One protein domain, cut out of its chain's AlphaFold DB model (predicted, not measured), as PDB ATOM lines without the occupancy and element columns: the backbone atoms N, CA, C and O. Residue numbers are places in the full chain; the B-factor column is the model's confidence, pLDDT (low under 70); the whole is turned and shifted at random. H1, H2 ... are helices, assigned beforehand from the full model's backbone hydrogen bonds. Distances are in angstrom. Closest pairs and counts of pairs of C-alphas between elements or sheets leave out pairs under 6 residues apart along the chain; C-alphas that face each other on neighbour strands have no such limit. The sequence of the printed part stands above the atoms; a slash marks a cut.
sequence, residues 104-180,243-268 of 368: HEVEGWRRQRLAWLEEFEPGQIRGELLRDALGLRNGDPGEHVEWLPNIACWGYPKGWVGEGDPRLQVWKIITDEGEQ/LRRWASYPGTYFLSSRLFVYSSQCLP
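What this domain is: This is residues 104 to 180 and 243 to 268 of the 368 residues of an uncharacterized protein of Fomitopsis rosea (UniProt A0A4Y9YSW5). What stands out? There is little regular structure: helices H1 and H4 lie side by side at one end, and loops with the short, separate helices H2 and H3 make the other. What is printed? The 103 residues, 41 of them in H1, H2, H3 and H4 in chain order, are all helix in class, with no named strand. How compact is it? It is loose, with a radius of gyration of the C-alphas of 16.1 A, and only just flat, spanning 49 by 34 by 19 A.

How they stand to each other: What touches H1, residues 104 to 119? H4, residues 166 to 176, touches its residues 110 to 117 alone, opposite ways at a shallow tilt of 14 degrees; the closest C-alphas, of Arg 110 and Ile 174, are 6.4 A apart. And the others? H2, residues 128 to 133, and H3, residues 147 to 154, touch no helix. In all four, every O i to N i+4 pair is within hydrogen-bond range.

Where its parts are: How long are they? From first to last C-alpha H1 measures 22.1 A, H4 15.4 A, H3 10.2 A and H2 8.5 A. Where are the anchors? C-alpha 104 is at (25.189, -19.478, 25.552) and C-alpha 176 at (38.109, -20.667, 35.431).

The domain as a whole: Is anything missing? Residues 181 to 242 are not printed; C-alphas 180 and 243 are 31.2 A apart. Which links are long? Those from H2 to H3 and H3 to H4 are. Where is pLDDT under 70? It is so at residues 104 to 105, 177 to 180 and 265 to 268.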
ATOM      1  N   HIS A 104      25.081 -20.689  26.372       59.81
ATOM      2  CA  HIS A 104      25.189 -19.478  25.552       59.81
ATOM      3  C   HIS A 104      25.052 -18.145  26.315       59.81
ATOM      4  O   HIS A 104      25.700 -17.166  25.950       59.81
ATOM      5  N   GLU A 105      24.228 -18.078  27.363       69.44
ATOM      6  CA  GLU A 105      24.078 -16.895  28.223       69.44
ATOM      7  C   GLU A 105      25.324 -16.712  29.102       69.44
ATOM      8  O   GLU A 105      25.797 -15.587  29.272       69.44
ATOM      9  N   VAL A 106      25.894 -17.816  29.601       71.88
ATOM     10  CA  VAL A 106      27.145 -17.814  30.378       71.88
ATOM     11  C   VAL A 106      28.322 -17.386  29.503       71.88
ATOM     12  O   VAL A 106      29.089 -16.507  29.890       71.88
ATOM     13  N   GLU A 107      28.437 -17.928  28.290       75.94
ATOM     14  CA  GLU A 107      29.485 -17.535  27.349       75.94
ATOM     15  C   GLU A 107      29.351 -16.083  26.874       75.94
ATOM     16  O   GLU A 107      30.357 -15.381  26.761       75.94
ATOM     17  N   GLY A 108      28.129 -15.617  26.596       81.56
ATOM     18  CA  GLY A 108      27.878 -14.224  26.221       81.56
ATOM     19  C   GLY A 108      28.303 -13.263  27.331       81.56
ATOM     20  O   GLY A 108      29.032 -12.301  27.081       81.56
ATOM     21  N   TRP A 109      27.930 -13.577  28.572       83.12
ATOM     22  CA  TRP A 109      28.327 -12.813  29.751       83.12
ATOM     23  C   TRP A 109      29.844 -12.839  29.988       83.12
ATOM     24  O   TRP A 109      30.448 -11.792  30.233       83.12
ATOM     25  N   ARG A 110      30.484 -14.006  29.841       85.75
ATOM     26  CA  ARG A 110      31.943 -14.170  29.937       85.75
ATOM     27  C   ARG A 110      32.667 -13.302  28.910       85.75
ATOM     28  O   ARG A 110      33.550 -12.530  29.282       85.75
ATOM     29  N   ARG A 111      32.265 -13.367  27.635       86.94
ATOM     30  CA  ARG A 111      32.841 -12.537  26.561       86.94
ATOM     31  C   ARG A 111      32.686 -11.049  26.859       86.94
ATOM     32  O   ARG A 111      33.644 -10.303  26.689       86.94
ATOM     33  N   GLN A 112      31.526 -10.627  27.357       89.69
ATOM     34  CA  GLN A 112      31.281  -9.231  27.717       89.69
ATOM     35  C   GLN A 112      32.190  -8.750  28.857       89.69
ATOM     36  O   GLN A 112      32.761  -7.666  28.765       89.69
ATOM     37  N   ARG A 113      32.387  -9.550  29.911       88.75
ATOM     38  CA  ARG A 113      33.289  -9.170  31.013       88.75
ATOM     39  C   ARG A 113      34.752  -9.136  30.594       88.75
ATOM     40  O   ARG A 113      35.480  -8.257  31.046       88.75
ATOM     41  N   LEU A 114      35.177 -10.060  29.733       90.12
ATOM     42  CA  LEU A 114      36.522 -10.039  29.156       90.12
ATOM     43  C   LEU A 114      36.726  -8.806  28.267       90.12
ATOM     44  O   LEU A 114      37.758  -8.153  28.377       90.12
ATOM     45  N   ALA A 115      35.722  -8.436  27.467       90.75
ATOM     46  CA  ALA A 115      35.759  -7.215  26.668       90.75
ATOM     47  C   ALA A 115      35.876  -5.962  27.551       90.75
ATOM     48  O   ALA A 115      36.720  -5.108  27.297       90.75
ATOM     49  N   TRP A 116      35.115  -5.875  28.648       89.62
ATOM     50  CA  TRP A 116      35.255  -4.775  29.611       89.62
ATOM     51  C   TRP A 116      36.616  -4.748  30.297       89.62
ATOM     52  O   TRP A 116      37.167  -3.671  30.525       89.62
ATOM     53  N   LEU A 117      37.166  -5.922  30.618       89.00
ATOM     54  CA  LEU A 117      38.509  -6.030  31.166       89.00
ATOM     55  C   LEU A 117      39.575  -5.543  30.200       89.00
ATOM     56  O   LEU A 117      40.636  -5.218  30.703       89.00
ATOM     57  N   GLU A 118      39.343  -5.507  28.888       88.31
ATOM     58  CA  GLU A 118      40.263  -4.962  27.882       88.31
ATOM     59  C   GLU A 118      40.011  -3.464  27.642       88.31
ATOM     60  O   GLU A 118      40.950  -2.666  27.674       88.31
ATOM     61  N   GLU A 119      38.743  -3.080  27.483       89.88
ATOM     62  CA  GLU A 119      38.300  -1.720  27.172       89.88
ATOM     63  C   GLU A 119      38.623  -0.722  28.295       89.88
ATOM     64  O   GLU A 119      39.186   0.353  28.044       89.88
ATOM     65  N   PHE A 120      38.291  -1.074  29.541       89.88
ATOM     66  CA  PHE A 120      38.404  -0.171  30.680       89.88
ATOM     67  C   PHE A 120      39.753  -0.302  31.382       89.88
ATOM     68  O   PHE A 120      40.164  -1.375  31.826       89.88
ATOM     69  N   GLU A 121      40.426   0.838  31.536       90.00
ATOM     70  CA  GLU A 121      41.663   0.944  32.302       90.00
ATOM     71  C   GLU A 121      41.417   1.592  33.667       90.00
ATOM     72  O   GLU A 121      40.730   2.615  33.761       90.00
ATOM     73  N   PRO A 122      42.007   1.045  34.739       89.69
ATOM     74  CA  PRO A 122      41.812   1.577  36.074       89.69
ATOM     75  C   PRO A 122      42.389   2.992  36.205       89.69
ATOM     76  O   PRO A 122      43.555   3.251  35.905       89.69
ATOM     77  N   GLY A 123      41.556   3.909  36.699       87.81
ATOM     78  CA  GLY A 123      41.894   5.325  36.870       87.81
ATOM     79  C   GLY A 123      41.634   6.202  35.640       87.81
ATOM     80  O   GLY A 123      41.735   7.422  35.751       87.81
ATOM     81  N   GLN A 124      41.220   5.617  34.509       88.50
ATOM     82  CA  GLN A 124      40.813   6.350  33.308       88.50
ATOM     83  C   GLN A 124      39.312   6.217  33.048       88.50
ATOM     84  O   GLN A 124      38.724   5.147  33.193       88.50
ATOM     85  N   ILE A 125      38.697   7.306  32.592       88.00
ATOM     86  CA  ILE A 125      37.288   7.331  32.193       88.00
ATOM     87  C   ILE A 125      37.221   7.184  30.669       88.00
ATOM     88  O   ILE A 125      37.462   8.143  29.924       88.00
ATOM     89  N   ARG A 126      36.932   5.960  30.217       86.38
ATOM     90  CA  ARG A 126      36.786   5.583  28.801       86.38
ATOM     91  C   ARG A 126      35.315   5.382  28.436       86.38
ATOM     92  O   ARG A 126      34.497   5.110  29.306       86.38
ATOM     93  N   GLY A 127      35.006   5.518  27.148       87.06
ATOM     94  CA  GLY A 127      33.655   5.360  26.608       87.06
ATOM     95  C   GLY A 127      32.817   6.638  26.677       87.06
ATOM     96  O   GLY A 127      32.791   7.337  27.690       87.06
ATOM     97  N   GLU A 128      32.118   6.940  25.583       86.56
ATOM     98  CA  GLU A 128      31.237   8.112  25.471       86.56
ATOM     99  C   GLU A 128      30.063   8.010  26.451       86.56
ATOM    100  O   GLU A 128      29.801   8.949  27.193       86.56
ATOM    101  N   LEU A 129      29.454   6.824  26.572       89.38
ATOM    102  CA  LEU A 129      28.334   6.583  27.490       89.38
ATOM    103  C   LEU A 129      28.688   6.872  28.956       89.38
ATOM    104  O   LEU A 129      27.902   7.488  29.673       89.38
ATOM    105  N   LEU A 130      29.869   6.435  29.409       87.75
ATOM    106  CA  LEU A 130      30.315   6.671  30.783       87.75
ATOM    107  C   LEU A 130      30.642   8.152  31.009       87.75
ATOM    108  O   LEU A 130      30.338   8.698  32.067       87.75
ATOM    109  N   ARG A 131      31.241   8.814  30.013       88.69
ATOM    110  CA  ARG A 131      31.544  10.248  30.068       88.69
ATOM    111  C   ARG A 131      30.282  11.094  30.127       88.69
ATOM    112  O   ARG A 131      30.198  11.965  30.989       88.69
ATOM    113  N   ASP A 132      29.299  10.787  29.293       89.81
ATOM    114  CA  ASP A 132      28.012  11.475  29.266       89.81
ATOM    115  C   ASP A 132      27.251  11.278  30.581       89.81
ATOM    116  O   ASP A 132      26.729  12.242  31.142       89.81
ATOM    117  N   ALA A 133      27.257  10.058  31.132       89.44
ATOM    118  CA  ALA A 133      26.645   9.763  32.428       89.44
ATOM    119  C   ALA A 133      27.295  10.540  33.589       89.44
ATOM    120  O   ALA A 133      26.615  10.909  34.545       89.44
ATOM    121  N   LEU A 134      28.598  10.813  33.496       86.88
ATOM    122  CA  LEU A 134      29.342  11.636  34.452       86.88
ATOM    123  C   LEU A 134      29.275  13.142  34.138       86.88
ATOM    124  O   LEU A 134      29.845  13.943  34.876       86.88
ATOM    125  N   GLY A 135      28.602  13.544  33.054       85.75
ATOM    126  CA  GLY A 135      28.520  14.939  32.614       85.75
ATOM    127  C   GLY A 135      29.847  15.517  32.105       85.75
ATOM    128  O   GLY A 135      30.017  16.738  32.082       85.75
ATOM    129  N   LEU A 136      30.799  14.664  31.711       86.75
ATOM    130  CA  LEU A 136      32.115  15.065  31.219       86.75
ATOM    131  C   LEU A 136      32.066  15.372  29.724       86.75
ATOM    132  O   LEU A 136      31.583  14.580  28.920       86.75
ATOM    133  N   ARG A 137      32.637  16.512  29.328       82.88
ATOM    134  CA  ARG A 137      32.722  16.900  27.911       82.88
ATOM    135  C   ARG A 137      33.765  16.061  27.167       82.88
ATOM    136  O   ARG A 137      34.734  15.573  27.753       82.88
ATOM    137  N   ASN A 138      33.614  15.966  25.846       75.31
ATOM    138  CA  ASN A 138      34.609  15.336  24.977       75.31
ATOM    139  C   ASN A 138      35.977  16.017  25.127       75.31
ATOM    140  O   ASN A 138      36.101  17.227  24.942       75.31
ATOM    141  N   GLY A 139      36.993  15.228  25.479       73.62
ATOM    142  CA  GLY A 139      38.361  15.700  25.711       73.62
ATOM    143  C   GLY A 139      38.673  16.158  27.141       73.62
ATOM    144  O   GLY A 139      39.835  16.422  27.427       73.62
ATOM    145  N   ASP A 140      37.695  16.211  28.052       81.38
ATOM    146  CA  ASP A 140      37.965  16.451  29.478       81.38
ATOM    147  C   ASP A 140      38.603  15.192  30.090       81.38
ATOM    148  O   ASP A 140      37.967  14.139  30.025       81.38
ATOM    149  N   PRO A 141      39.808  15.231  30.687       75.38
ATOM    150  CA  PRO A 141      40.429  14.051  31.297       75.38
ATOM    151  C   PRO A 141      39.657  13.486  32.502       75.38
ATOM    152  O   PRO A 141      40.035  12.436  33.016       75.38
ATOM    153  N   GLY A 142      38.602  14.165  32.964       80.94
ATOM    154  CA  GLY A 142      37.945  13.860  34.228       80.94
ATOM    155  C   GLY A 142      38.760  14.389  35.401       80.94
ATOM    156  O   GLY A 142      38.872  13.727  36.430       80.94
ATOM    157  N   GLU A 143      39.372  15.564  35.247       80.44
ATOM    158  CA  GLU A 143      40.208  16.143  36.302       80.44
ATOM    159  C   GLU A 143      39.369  16.540  37.516       80.44
ATOM    160  O   GLU A 143      39.805  16.360  38.642       80.44
ATOM    161  N   HIS A 144      38.151  17.035  37.314       80.19
ATOM    162  CA  HIS A 144      37.331  17.629  38.376       80.19
ATOM    163  C   HIS A 144      36.343  16.647  39.004       80.19
ATOM    164  O   HIS A 144      35.291  17.053  39.487       80.19
ATOM    165  N   VAL A 145      36.645  15.351  38.965       86.81
ATOM    166  CA  VAL A 145      35.695  14.348  39.431       86.81
ATOM    167  C   VAL A 145      35.809  14.127  40.939       86.81
ATOM    168  O   VAL A 145      36.905  14.006  41.485       86.81
ATOM    169  N   GLU A 146      34.656  14.025  41.602       87.69
ATOM    170  CA  GLU A 146      34.482  14.030  43.064       87.69
ATOM    171  C   GLU A 146      35.317  12.987  43.827       87.69
ATOM    172  O   GLU A 146      35.684  13.182  44.986       87.69
ATOM    173  N   TRP A 147      35.653  11.852  43.207       89.69
ATOM    174  CA  TRP A 147      36.448  10.820  43.876       89.69
ATOM    175  C   TRP A 147      37.952  11.115  43.899       89.69
ATOM    176  O   TRP A 147      38.648  10.547  44.738       89.69
ATOM    177  N   LEU A 148      38.486  11.985  43.032       91.44
ATOM    178  CA  LEU A 148      39.923  12.297  43.020       91.44
ATOM    179  C   LEU A 148      40.378  13.039  44.293       91.44
ATOM    180  O   LEU A 148      41.359  12.591  44.893       91.44
ATOM    181  N   PRO A 149      39.673  14.080  44.786       89.81
ATOM    182  CA  PRO A 149      39.962  14.677  46.092       89.81
ATOM    183  C   PRO A 149      39.899  13.660  47.238       89.81
ATOM    184  O   PRO A 149      40.741  13.669  48.137       89.81
ATOM    185  N   ASN A 150      38.933  12.741  47.184       89.88
ATOM    186  CA  ASN A 150      38.784  11.698  48.193       89.88
ATOM    187  C   ASN A 150      39.977  10.738  48.179       89.88
ATOM    188  O   ASN A 150      40.581  10.502  49.222       89.88
ATOM    189  N   ILE A 151      40.388  10.240  47.012       91.19
ATOM    190  CA  ILE A 151      41.590   9.402  46.897       91.19
ATOM    191  C   ILE A 151      42.816  10.165  47.411       91.19
ATOM    192  O   ILE A 151      43.625   9.585  48.130       91.19
ATOM    193  N   ALA A 152      42.921  11.469  47.137       89.69
ATOM    194  CA  ALA A 152      44.010  12.294  47.644       89.69
ATOM    195  C   ALA A 152      44.081  12.326  49.186       89.69
ATOM    196  O   ALA A 152      45.184  12.237  49.724       89.69
ATOM    197  N   CYS A 153      42.945  12.414  49.899       88.56
ATOM    198  CA  CYS A 153      42.932  12.376  51.373       88.56
ATOM    199  C   CYS A 153      43.103  10.968  51.936       88.56
ATOM    200  O   CYS A 153      43.798  10.785  52.930       88.56
ATOM    201  N   TRP A 154      42.438   9.980  51.346       88.94
ATOM    202  CA  TRP A 154      42.291   8.655  51.942       88.94
ATOM    203  C   TRP A 154      43.409   7.685  51.572       88.94
ATOM    204  O   TRP A 154      43.642   6.711  52.288       88.94
ATOM    205  N   GLY A 155      44.112   7.940  50.476       90.62
ATOM    206  CA  GLY A 155      45.151   7.056  49.984       90.62
ATOM    207  C   GLY A 155      44.714   6.247  48.768       90.62
ATOM    208  O   GLY A 155      43.563   6.230  48.335       90.62
ATOM    209  N   TYR A 156      45.694   5.564  48.196       92.75
ATOM    210  CA  TYR A 156      45.603   4.923  46.903       92.75
ATOM    211  C   TYR A 156      44.852   3.610  47.087       92.75
ATOM    212  O   TYR A 156      45.165   2.878  48.033       92.75
ATOM    213  N   PRO A 157      43.899   3.267  46.212       93.69
ATOM    214  CA  PRO A 157      43.088   2.078  46.415       93.69
ATOM    215  C   PRO A 157      43.934   0.802  46.533       93.69
ATOM    216  O   PRO A 157      44.694   0.453  45.628       93.69
ATOM    217  N   LYS A 158      43.773   0.082  47.649       90.25
ATOM    218  CA  LYS A 158      44.579  -1.107  47.980       90.25
ATOM    219  C   LYS A 158      44.491  -2.229  46.939       90.25
ATOM    220  O   LYS A 158      45.483  -2.901  46.700       90.25
ATOM    221  N   GLY A 159      43.336  -2.395  46.288       89.25
ATOM    222  CA  GLY A 159      43.114  -3.441  45.280       89.25
ATOM    223  C   GLY A 159      43.893  -3.242  43.978       89.25
ATOM    224  O   GLY A 159      43.994  -4.168  43.187       89.25
ATOM    225  N   TRP A 160      44.471  -2.055  43.765       92.62
ATOM    226  CA  TRP A 160      45.295  -1.740  42.595       92.62
ATOM    227  C   TRP A 160      46.795  -1.707  42.918       92.62
ATOM    228  O   TRP A 160      47.587  -1.191  42.126       92.62
ATOM    229  N   VAL A 161      47.190  -2.230  44.083       90.31
ATOM    230  CA  VAL A 161      48.587  -2.353  44.514       90.31
ATOM    231  C   VAL A 161      48.938  -3.829  44.615       90.31
ATOM    232  O   VAL A 161      48.305  -4.565  45.366       90.31
ATOM    233  N   GLY A 162      49.957  -4.266  43.885       89.38
ATOM    234  CA  GLY A 162      50.376  -5.661  43.896       89.38
ATOM    235  C   GLY A 162      51.522  -5.941  42.936       89.38
ATOM    236  O   GLY A 162      51.883  -5.110  42.105       89.38
ATOM    237  N   GLU A 163      52.099  -7.129  43.064       89.50
ATOM    238  CA  GLU A 163      53.195  -7.601  42.210       89.50
ATOM    239  C   GLU A 163      52.714  -7.892  40.779       89.50
ATOM    240  O   GLU A 163      53.402  -7.587  39.808       89.50
ATOM    241  N   GLY A 164      51.514  -8.466  40.652       86.75
ATOM    242  CA  GLY A 164      50.867  -8.781  39.379       86.75
ATOM    243  C   GLY A 164      49.693  -7.853  39.083       86.75
ATOM    244  O   GLY A 164      49.145  -7.240  39.998       86.75
ATOM    245  N   ASP A 165      49.309  -7.770  37.808       89.00
ATOM    246  CA  ASP A 165      48.143  -6.996  37.380       89.00
ATOM    247  C   ASP A 165      46.865  -7.612  37.972       89.00
ATOM    248  O   ASP A 165      46.553  -8.769  37.661       89.00
ATOM    249  N   PRO A 166      46.092  -6.869  38.784       88.75
ATOM    250  CA  PRO A 166      44.808  -7.343  39.290       88.75
ATOM    251  C   PRO A 166      43.848  -7.776  38.171       88.75
ATOM    252  O   PRO A 166      43.052  -8.692  38.372       88.75
ATOM    253  N   ARG A 167      43.947  -7.199  36.962       89.00
ATOM    254  CA  ARG A 167      43.130  -7.610  35.802       89.00
ATOM    255  C   ARG A 167      43.389  -9.057  35.399       89.00
ATOM    256  O   ARG A 167      42.450  -9.726  34.986       89.00
ATOM    257  N   LEU A 168      44.615  -9.564  35.554       87.62
ATOM    258  CA  LEU A 168      44.940 -10.961  35.244       87.62
ATOM    259  C   LEU A 168      44.300 -11.931  36.239       87.62
ATOM    260  O   LEU A 168      43.889 -13.020  35.851       87.62
ATOM    261  N   GLN A 169      44.172 -11.529  37.506       86.38
ATOM    262  CA  GLN A 169      43.457 -12.327  38.505       86.38
ATOM    263  C   GLN A 169      41.972 -12.421  38.151       86.38
ATOM    264  O   GLN A 169      41.420 -13.515  38.106       86.38
ATOM    265  N   VAL A 170      41.346 -11.290  37.805       87.06
ATOM    266  CA  VAL A 170      39.940 -11.268  37.372       87.06
ATOM    267  C   VAL A 170      39.750 -12.031  36.058       87.06
ATOM    268  O   VAL A 170      38.774 -12.760  35.913       87.06
ATOM    269  N   TRP A 171      40.693 -11.919  35.118       87.94
ATOM    270  CA  TRP A 171      40.689 -12.690  33.873       87.94
ATOM    271  C   TRP A 171      40.728 -14.195  34.143       87.94
ATOM    272  O   TRP A 171      39.957 -14.937  33.533       87.94
ATOM    273  N   LYS A 172      41.580 -14.636  35.080       86.56
ATOM    274  CA  LYS A 172      41.652 -16.038  35.492       86.56
ATOM    275  C   LYS A 172      40.315 -16.481  36.073       86.56
ATOM    276  O   LYS A 172      39.771 -17.447  35.575       86.56
ATOM    277  N   ILE A 173      39.750 -15.732  37.021       85.12
ATOM    278  CA  ILE A 173      38.454 -16.053  37.643       85.12
ATOM    279  C   ILE A 173      37.355 -16.207  36.582       85.12
ATOM    280  O   ILE A 173      36.714 -17.244  36.512       85.12
ATOM    281  N   ILE A 174      37.201 -15.234  35.681       85.75
ATOM    282  CA  ILE A 174      36.187 -15.288  34.610       85.75
ATOM    283  C   ILE A 174      36.413 -16.478  33.659       85.75
ATOM    284  O   ILE A 174      35.476 -16.972  33.027       85.75
ATOM    285  N   THR A 175      37.665 -16.912  33.508       84.31
ATOM    286  CA  THR A 175      38.035 -18.019  32.623       84.31
ATOM    287  C   THR A 175      37.806 -19.383  33.280       84.31
ATOM    288  O   THR A 175      37.310 -20.288  32.610       84.31
ATOM    289  N   ASP A 176      38.119 -19.476  34.571       75.25
ATOM    290  CA  ASP A 176      38.109 -20.667  35.431       75.25
ATOM    291  C   ASP A 176      36.702 -20.961  35.996       75.25
ATOM    292  O   ASP A 176      36.342 -22.108  36.218       75.25
ATOM    293  N   GLU A 177      35.827 -19.951  36.116       62.81
ATOM    294  CA  GLU A 177      34.408 -20.107  36.507       62.81
ATOM    295  C   GLU A 177      33.599 -21.027  35.563       62.81
ATOM    296  O   GLU A 177      32.510 -21.476  35.919       62.81
ATOM    297  N   GLY A 178      34.108 -21.315  34.358       51.94
ATOM    298  CA  GLY A 178      33.520 -22.293  33.432       51.94
ATOM    299  C   GLY A 178      34.098 -23.709  33.545       51.94
ATOM    300  O   GLY A 178      33.550 -24.623  32.937       51.94
ATOM    301  N   GLU A 179      35.182 -23.884  34.300       51.81
ATOM    302  CA  GLU A 179      35.896 -25.146  34.525       51.81
ATOM    303  C   GLU A 179      35.758 -25.565  35.992       51.81
ATOM    304  O   GLU A 179      36.721 -25.980  36.630       51.81
ATOM    305  N   GLN A 180      34.549 -25.443  36.554       45.94
ATOM    306  CA  GLN A 180      34.261 -26.043  37.850       45.94
ATOM    307  C   GLN A 180      34.405 -27.563  37.718       45.94
ATOM    308  O   GLN A 180      33.507 -28.256  37.252       45.94
ATOM    309  N   LEU A 243      56.379  -3.999  44.498       85.56
ATOM    310  CA  LEU A 243      54.961  -3.675  44.613       85.56
ATOM    311  C   LEU A 243      54.628  -2.553  43.628       85.56
ATOM    312  O   LEU A 243      55.027  -1.401  43.818       85.56
ATOM    313  N   ARG A 244      53.870  -2.889  42.583       90.50
ATOM    314  CA  ARG A 244      53.462  -1.954  41.538       90.50
ATOM    315  C   ARG A 244      52.061  -1.413  41.803       90.50
ATOM    316  O   ARG A 244      51.200  -2.069  42.385       90.50
ATOM    317  N   ARG A 245      51.839  -0.183  41.349       92.56
ATOM    318  CA  ARG A 245      50.537   0.488  41.315       92.56
ATOM    319  C   ARG A 245      49.989   0.423  39.896       92.56
ATOM    320  O   ARG A 245      50.649   0.901  38.974       92.56
ATOM    321  N   TRP A 246      48.823  -0.190  39.736       92.94
ATOM    322  CA  TRP A 246      48.261  -0.551  38.431       92.94
ATOM    323  C   TRP A 246      47.214   0.443  37.914       92.94
ATOM    324  O   TRP A 246      47.076   0.600  36.706       92.94
ATOM    325  N   ALA A 247      46.529   1.169  38.801       92.62
ATOM    326  CA  ALA A 247      45.646   2.281  38.438       92.62
ATOM    327  C   ALA A 247      46.429   3.586  38.225       92.62
ATOM    328  O   ALA A 247      47.251   3.971  39.067       92.62
ATOM    329  N   SER A 248      46.135   4.287  37.131       90.69
ATOM    330  CA  SER A 248      46.758   5.566  36.787       90.69
ATOM    331  C   SER A 248      45.715   6.675  36.774       90.69
ATOM    332  O   SER A 248      44.787   6.641  35.973       90.69
ATOM    333  N   TYR A 249      45.880   7.655  37.661       90.50
ATOM    334  CA  TYR A 249      45.006   8.824  37.771       90.50
ATOM    335  C   TYR A 249      45.657  10.080  37.172       90.50
ATOM    336  O   TYR A 249      46.892  10.163  37.136       90.50
ATOM    337  N   PRO A 250      44.857  11.084  36.758       88.06
ATOM    338  CA  PRO A 250      45.369  12.389  36.355       88.06
ATOM    339  C   PRO A 250      46.257  13.015  37.439       88.06
ATOM    340  O   PRO A 250      45.908  13.031  38.619       88.06
ATOM    341  N   GLY A 251      47.402  13.571  37.032       83.44
ATOM    342  CA  GLY A 251      48.395  14.162  37.939       83.44
ATOM    343  C   GLY A 251      48.000  15.508  38.558       83.44
ATOM    344  O   GLY A 251      48.856  16.174  39.133       83.44
ATOM    345  N   THR A 252      46.744  15.933  38.411       83.06
ATOM    346  CA  THR A 252      46.251  17.246  38.846       83.06
ATOM    347  C   THR A 252      46.099  17.356  40.360       83.06
ATOM    348  O   THR A 252      46.456  18.382  40.929       83.06
ATOM    349  N   TYR A 253      45.622  16.297  41.023       82.19
ATOM    350  CA  TYR A 253      45.460  16.263  42.484       82.19
ATOM    351  C   TYR A 253      46.640  15.595  43.182       82.19
ATOM    352  O   TYR A 253      47.086  16.038  44.238       82.19
ATOM    353  N   PHE A 254      47.141  14.504  42.607       88.56
ATOM    354  CA  PHE A 254      48.201  13.706  43.200       88.56
ATOM    355  C   PHE A 254      48.956  12.909  42.143       88.56
ATOM    356  O   PHE A 254      48.440  12.582  41.079       88.56
ATOM    357  N   LEU A 255      50.189  12.528  42.472       89.06
ATOM    358  CA  LEU A 255      50.930  11.545  41.693       89.06
ATOM    359  C   LEU A 255      50.618  10.153  42.236       89.06
ATOM    360  O   LEU A 255      50.934   9.854  43.389       89.06
ATOM    361  N   SER A 256      50.058   9.290  41.385       88.75
ATOM    362  CA  SER A 256      49.704   7.902  41.729       88.75
ATOM    363  C   SER A 256      50.860   7.136  42.390       88.75
ATOM    364  O   SER A 256      50.634   6.330  43.287       88.75
ATOM    365  N   SER A 257      52.111   7.429  42.011       86.88
ATOM    366  CA  SER A 257      53.323   6.809  42.568       86.88
ATOM    367  C   SER A 257      53.697   7.274  43.978       86.88
ATOM    368  O   SER A 257      54.382   6.544  44.692       86.88
ATOM    369  N   ARG A 258      53.273   8.474  44.396       87.12
ATOM    370  CA  ARG A 258      53.662   9.082  45.683       87.12
ATOM    371  C   ARG A 258      52.589   9.003  46.755       87.12
ATOM    372  O   ARG A 258      52.864   9.305  47.912       87.12
ATOM    373  N   LEU A 259      51.378   8.626  46.379       88.75
ATOM    374  CA  LEU A 259      50.275   8.569  47.313       88.75
ATOM    375  C   LEU A 259      50.404   7.324  48.203       88.75
ATOM    376  O   LEU A 259      50.642   6.226  47.709       88.75
ATOM    377  N   PHE A 260      50.272   7.451  49.519       88.12
ATOM    378  CA  PHE A 260      50.280   6.292  50.423       88.12
ATOM    379  C   PHE A 260      49.117   5.342  50.086       88.12
ATOM    380  O   PHE A 260      48.132   5.752  49.480       88.12
ATOM    381  N   VAL A 261      49.247   4.053  50.400       89.19
ATOM    382  CA  VAL A 261      48.166   3.081  50.166       89.19
ATOM    383  C   VAL A 261      47.069   3.299  51.204       89.19
ATOM    384  O   VAL A 261      47.382   3.516  52.372       89.19
ATOM    385  N   TYR A 262      45.808   3.244  50.775       86.81
ATOM    386  CA  TYR A 262      44.640   3.414  51.633       86.81
ATOM    387  C   TYR A 262      44.739   2.532  52.883       86.81
ATOM    388  O   TYR A 262      44.751   1.303  52.789       86.81
ATOM    389  N   SER A 263      44.800   3.171  54.051       73.81
ATOM    390  CA  SER A 263      45.030   2.529  55.350       73.81
ATOM    391  C   SER A 263      43.866   2.725  56.324       73.81
ATOM    392  O   SER A 263      44.042   2.572  57.530       73.81
ATOM    393  N   SER A 264      42.665   3.053  55.823       71.50
ATOM    394  CA  SER A 264      41.453   3.413  56.595       71.50
ATOM    395  C   SER A 264      41.566   4.666  57.479       71.50
ATOM    396  O   SER A 264      40.586   5.073  58.097       71.50
ATOM    397  N   GLN A 265      42.724   5.326  57.494       69.25
ATOM    398  CA  GLN A 265      42.945   6.615  58.146       69.25
ATOM    399  C   GLN A 265      43.107   7.682  57.053       69.25
ATOM    400  O   GLN A 265      43.917   7.493  56.144       69.25
ATOM    401  N   CYS A 266      42.338   8.779  57.106       68.56
ATOM    402  CA  CYS A 266      42.593   9.930  56.222       68.56
ATOM    403  C   CYS A 266      43.951  10.528  56.589       68.56
ATOM    404  O   CYS A 266      44.373  10.461  57.751       68.56
ATOM    405  N   LEU A 267      44.609  11.154  55.614       65.81
ATOM    406  CA  LEU A 267      45.747  12.016  55.890       65.81
ATOM    407  C   LEU A 267      45.373  12.980  57.018       65.81
ATOM    408  O   LEU A 267      44.321  13.620  56.936       65.81
ATOM    409  N   PRO A 268      46.210  13.104  58.062       58.56
ATOM    410  CA  PRO A 268      45.985  14.129  59.060       58.56
ATOM    411  C   PRO A 268      45.979  15.480  58.342       58.56
ATOM    412  O   PRO A 268      46.953  15.828  57.670       58.56
TER     413      PRO A 268